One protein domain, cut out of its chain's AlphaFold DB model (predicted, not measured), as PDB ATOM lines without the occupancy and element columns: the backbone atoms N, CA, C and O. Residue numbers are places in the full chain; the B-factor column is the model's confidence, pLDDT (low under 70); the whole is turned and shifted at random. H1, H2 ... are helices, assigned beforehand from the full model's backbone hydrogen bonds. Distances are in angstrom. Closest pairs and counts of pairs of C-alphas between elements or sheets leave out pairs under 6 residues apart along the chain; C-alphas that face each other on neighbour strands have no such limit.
ATOM      1  N   SER A   2     -42.680  26.302   7.458       69.88
ATOM      2  CA  SER A   2     -43.466  26.584   6.246       69.88
ATOM      3  C   SER A   2     -43.834  28.071   6.156       69.88
ATOM      4  O   SER A   2     -43.960  28.746   7.180       69.88
ATOM      5  N   SER A   3     -44.067  28.576   4.941       72.06
ATOM      6  CA  SER A   3     -44.537  29.953   4.711       72.06
ATOM      7  C   SER A   3     -45.845  30.262   5.451       72.06
ATOM      8  O   SER A   3     -46.013  31.361   5.972       72.06
ATOM      9  N   GLY A   4     -46.742  29.275   5.570       75.38
ATOM     10  CA  GLY A   4     -47.979  29.389   6.348       75.38
ATOM     11  C   GLY A   4     -47.734  29.609   7.844       75.38
ATOM     12  O   GLY A   4     -48.346  30.495   8.433       75.38
ATOM     13  N   ASN A   5     -46.793  28.874   8.445       72.56
ATOM     14  CA  ASN A   5     -46.447  29.046   9.861       72.56
ATOM     15  C   ASN A   5     -45.805  30.415  10.123       72.56
ATOM     16  O   ASN A   5     -46.055  31.025  11.159       72.56
ATOM     17  N   ILE A   6     -44.995  30.904   9.180       76.19
ATOM     18  CA  ILE A   6     -44.369  32.230   9.265       76.19
ATOM     19  C   ILE A   6     -45.434  33.329   9.213       76.19
ATOM     20  O   ILE A   6     -45.418  34.217  10.058       76.19
ATOM     21  N   ASN A   7     -46.393  33.246   8.285       80.75
ATOM     22  CA  ASN A   7     -47.492  34.216   8.208       80.75
ATOM     23  C   ASN A   7     -48.305  34.258   9.508       80.75
ATOM     24  O   ASN A   7     -48.557  35.336  10.033       80.75
ATOM     25  N   PHE A   8     -48.650  33.093  10.060       82.75
ATOM     26  CA  PHE A   8     -49.402  33.006  11.311       82.75
ATOM     27  C   PHE A   8     -48.657  33.638  12.498       82.75
ATOM     28  O   PHE A   8     -49.249  34.346  13.309       82.75
ATOM     29  N   LEU A   9     -47.340  33.431  12.594       83.25
ATOM     30  CA  LEU A   9     -46.521  34.062  13.632       83.25
ATOM     31  C   LEU A   9     -46.415  35.579  13.453       83.25
ATOM     32  O   LEU A   9     -46.489  36.306  14.442       83.25
ATOM     33  N   LEU A  10     -46.280  36.059  12.214       82.31
ATOM     34  CA  LEU A  10     -46.277  37.493  11.917       82.31
ATOM     35  C   LEU A  10     -47.619  38.146  12.286       82.31
ATOM     36  O   LEU A  10     -47.629  39.226  12.874       82.31
ATOM     37  N   GLU A  11     -48.742  37.469  12.032       83.19
ATOM     38  CA  GLU A  11     -50.075  37.912  12.465       83.19
ATOM     39  C   GLU A  11     -50.208  37.948  13.994       83.19
ATOM     40  O   GLU A  11     -50.703  38.932  14.548       83.19
ATOM     41  N   LEU A  12     -49.731  36.914  14.695       84.19
ATOM     42  CA  LEU A  12     -49.720  36.881  16.161       84.19
ATOM     43  C   LEU A  12     -48.873  38.009  16.755       84.19
ATOM     44  O   LEU A  12     -49.281  38.650  17.727       84.19
ATOM     45  N   TRP A  13     -47.709  38.275  16.166       80.75
ATOM     46  CA  TRP A  13     -46.833  39.351  16.611       80.75
ATOM     47  C   TRP A  13     -47.476  40.724  16.381       80.75
ATOM     48  O   TRP A  13     -47.535  41.532  17.311       80.75
ATOM     49  N   ALA A  14     -48.073  40.951  15.208       80.12
ATOM     50  CA  ALA A  14     -48.829  42.169  14.915       80.12
ATOM     51  C   ALA A  14     -50.008  42.369  15.889       80.12
ATOM     52  O   ALA A  14     -50.193  43.459  16.432       80.12
ATOM     53  N   ALA A  15     -50.762  41.308  16.190       82.50
ATOM     54  CA  ALA A  15     -51.854  41.345  17.161       82.50
ATOM     55  C   ALA A  15     -51.375  41.649  18.595       82.50
ATOM     56  O   ALA A  15     -52.099  42.285  19.366       82.50
ATOM     57  N   SER A  16     -50.163  41.221  18.964       82.75
ATOM     58  CA  SER A  16     -49.581  41.528  20.278       82.75
ATOM     59  C   SER A  16     -49.235  43.015  20.435       82.75
ATOM     60  O   SER A  16     -49.503  43.594  21.488       82.75
ATOM     61  N   LEU A  17     -48.731  43.649  19.371       80.56
ATOM     62  CA  LEU A  17     -48.314  45.056  19.361       80.56
ATOM     63  C   LEU A  17     -49.492  46.022  19.185       80.56
ATOM     64  O   LEU A  17     -49.482  47.122  19.737       80.56
ATOM     65  N   ALA A  18     -50.566  45.575  18.525       78.94
ATOM     66  CA  ALA A  18     -51.803  46.341  18.376       78.94
ATOM     67  C   ALA A  18     -52.400  46.783  19.726       78.94
ATOM     68  O   ALA A  18     -53.007  47.847  19.815       78.94
ATOM     69  N   LYS A  19     -52.189  46.009  20.802       81.31
ATOM     70  CA  LYS A  19     -52.627  46.372  22.164       81.31
ATOM     71  C   LYS A  19     -51.916  47.604  22.727       81.31
ATOM     72  O   LYS A  19     -52.448  48.244  23.630       81.31
ATOM     73  N   HIS A  20     -50.734  47.914  22.209       80.62
ATOM     74  CA  HIS A  20     -49.889  49.017  22.652       80.62
ATOM     75  C   HIS A  20     -49.899  50.199  21.670       80.62
ATOM     76  O   HIS A  20     -49.184  51.169  21.892       80.62
ATOM     77  N   ASN A  21     -50.732  50.162  20.615       77.31
ATOM     78  CA  ASN A  21     -50.687  51.119  19.498       77.31
ATOM     79  C   ASN A  21     -49.289  51.216  18.847       77.31
ATOM     80  O   ASN A  21     -48.929  52.244  18.271       77.31
ATOM     81  N   GLU A  22     -48.505  50.142  18.930       70.81
ATOM     82  CA  GLU A  22     -47.161  50.070  18.371       70.81
ATOM     83  C   GLU A  22     -47.187  49.337  17.031       70.81
ATOM     84  O   GLU A  22     -47.913  48.359  16.841       70.81
ATOM     85  N   ASN A  23     -46.369  49.810  16.093       66.38
ATOM     86  CA  ASN A  23     -46.110  49.088  14.856       66.38
ATOM     87  C   ASN A  23     -44.942  48.113  15.068       66.38
ATOM     88  O   ASN A  23     -44.020  48.433  15.822       66.38
ATOM     89  N   PRO A  24     -44.932  46.957  14.379       64.50
ATOM     90  CA  PRO A  24     -43.776  46.074  14.373       64.50
ATOM     91  C   PRO A  24     -42.501  46.837  13.983       64.50
ATOM     92  O   PRO A  24     -42.532  47.596  13.012       64.50
ATOM     93  N   PRO A  25     -41.373  46.625  14.686       57.84
ATOM     94  CA  PRO A  25     -40.106  47.284  14.368       57.84
ATOM     95  C   PRO A  25     -39.540  46.884  12.993       57.84
ATOM     96  O   PRO A  25     -38.671  47.575  12.472       57.84
ATOM     97  N   PHE A  26     -40.053  45.807  12.381       58.56
ATOM     98  CA  PHE A  26     -39.686  45.354  11.038       58.56
ATOM     99  C   PHE A  26     -40.934  45.155  10.154       58.56
ATOM    100  O   PHE A  26     -41.918  44.581  10.626       58.56
ATOM    101  N   PRO A  27     -40.928  45.566   8.869       61.19
ATOM    102  CA  PRO A  27     -42.128  45.642   8.028       61.19
ATOM    103  C   PRO A  27     -42.519  44.302   7.374       61.19
ATOM    104  O   PRO A  27     -43.001  44.278   6.241       61.19
ATOM    105  N   PHE A  28     -42.336  43.170   8.056       66.25
ATOM    106  CA  PHE A  28     -42.629  41.856   7.478       66.25
ATOM    107  C   PHE A  28     -44.135  41.598   7.440       66.25
ATOM    108  O   PHE A  28     -44.738  41.148   8.409       66.25
ATOM    109  N   SER A  29     -44.761  41.882   6.298       68.44
ATOM    110  CA  SER A  29     -46.208  41.677   6.128       68.44
ATOM    111  C   SER A  29     -46.582  40.217   5.849       68.44
ATOM    112  O   SER A  29     -47.736  39.834   5.991       68.44
ATOM    113  N   ASN A  30     -45.623  39.413   5.384       75.94
ATOM    114  CA  ASN A  30     -45.780  37.993   5.081       75.94
ATOM    115  C   ASN A  30     -44.401  37.338   4.890       75.94
ATOM    116  O   ASN A  30     -43.376  38.018   4.792       75.94
ATOM    117  N   ALA A  31     -44.388  36.010   4.778       75.44
ATOM    118  CA  ALA A  31     -43.192  35.211   4.550       75.44
ATOM    119  C   ALA A  31     -42.402  35.661   3.309       75.44
ATOM    120  O   ALA A  31     -41.180  35.679   3.350       75.44
ATOM    121  N   ALA A  32     -43.071  36.075   2.228       75.81
ATOM    122  CA  ALA A  32     -42.385  36.545   1.024       75.81
ATOM    123  C   ALA A  32     -41.633  37.861   1.269       75.81
ATOM    124  O   ALA A  32     -40.500  38.008   0.826       75.81
ATOM    125  N   ASN A  33     -42.222  38.800   2.012       75.75
ATOM    126  CA  ASN A  33     -41.566  40.048   2.386       75.75
ATOM    127  C   ASN A  33     -40.371  39.801   3.321       75.75
ATOM    128  O   ASN A  33     -39.311  40.391   3.120       75.75
ATOM    129  N   LEU A  34     -40.512  38.869   4.269       76.50
ATOM    130  CA  LEU A  34     -39.414  38.420   5.124       76.50
ATOM    131  C   LEU A  34     -38.263  37.829   4.298       76.50
ATOM    132  O   LEU A  34     -37.136  38.300   4.412       76.50
ATOM    133  N   TYR A  35     -38.542  36.850   3.432       69.06
ATOM    134  CA  TYR A  35     -37.517  36.225   2.593       69.06
ATOM    135  C   TYR A  35     -36.861  37.218   1.640       69.06
ATOM    136  O   TYR A  35     -35.645  37.219   1.517       69.06
ATOM    137  N   ASN A  36     -37.640  38.094   1.004       68.56
ATOM    138  CA  ASN A  36     -37.091  39.117   0.120       68.56
ATOM    139  C   ASN A  36     -36.183  40.084   0.876       68.56
ATOM    140  O   ASN A  36     -35.156  40.462   0.334       68.56
ATOM    141  N   THR A  37     -36.531  40.444   2.114       68.06
ATOM    142  CA  THR A  37     -35.699  41.331   2.936       68.06
ATOM    143  C   THR A  37     -34.414  40.639   3.376       68.06
ATOM    144  O   THR A  37     -33.353  41.239   3.281       68.06
ATOM    145  N   ILE A  38     -34.490  39.376   3.815       65.44
ATOM    146  CA  ILE A  38     -33.309  38.569   4.162       65.44
ATOM    147  C   ILE A  38     -32.387  38.441   2.946       65.44
ATOM    148  O   ILE A  38     -31.195  38.694   3.051       65.44
ATOM    149  N   ASN A  39     -32.952  38.121   1.783       57.81
ATOM    150  CA  ASN A  39     -32.196  37.978   0.542       57.81
ATOM    151  C   ASN A  39     -31.691  39.320  -0.017       57.81
ATOM    152  O   ASN A  39     -30.810  39.311  -0.869       57.81
ATOM    153  N   SER A  40     -32.256  40.460   0.404       60.62
ATOM    154  CA  SER A  40     -31.812  41.802   0.002       60.62
ATOM    155  C   SER A  40     -30.892  42.471   1.022       60.62
ATOM    156  O   SER A  40     -30.498  43.614   0.808       60.62
ATOM    157  N   MET A  41     -30.617  41.837   2.166       54.94
ATOM    158  CA  MET A  41     -29.646  42.364   3.122       54.94
ATOM    159  C   MET A  41     -28.254  42.295   2.489       54.94
ATOM    160  O   MET A  41     -27.795  41.219   2.133       54.94
ATOM    161  N   GLU A  42     -27.559  43.433   2.418       45.75
ATOM    162  CA  GLU A  42     -26.168  43.561   1.932       45.75
ATOM    163  C   GLU A  42     -25.129  42.914   2.881       45.75
ATOM    164  O   GLU A  42     -23.944  43.236   2.853       45.75
TER     165      GLU A  42
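This is residues 2 to 42 of the 204 residues of an uncharacterized protein of Paxillus rubicundulus Ve08.2h10 (UniProt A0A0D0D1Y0). Two helices meet near their first residues and make an L: the long helix H1 is one arm, the shorter H2 is the other, and a long loop, residues 19 to 30, folds back from the last residues of H1 to the first residues of H2. The outline is flat, with spans of 32 by 23 by 9 A. The printed part has 41 residues with two named helices, H1 then H2 along the chain, and no named strand; its class is all helix. It is only just loose, close to compact, with a radius of gyration of the C-alphas of 11.0 A.

Find C-alpha 3 at (-44.537, 29.953, 4.711); from there H1, residues 3 to 18, runs 22.5 A to C-alpha 18 at (-51.803, 46.341, 18.376). Then look at Ala 31, where H2, residues 31 to 39, begins; it runs 12.0 A to C-alpha 39 at (-32.196, 37.978, 0.542).

Start from H1 and look at residues 3 to 7, with which alone it touches H2. The closest C-alphas of the two helices are those of Ser 3 and Ala 31, 5.4 A apart. Their lines stand about perpendicular, at 83 degrees, and their centres are 14.7 A apart. In H1 and H2 every O i to N i+4 pair is within hydrogen-bond range.

The two C-alphas farthest apart are those of Lys 19 and Glu 42, at 33.4 A. The printed part has no cut, and the link from H1 to H2 is long, with 12 residues. Read the B-factor column for the model's confidence: the mean pLDDT of the printed part is 72.5, and residue 2, residues 23 to 29 and residues 35 to 42 are under 70.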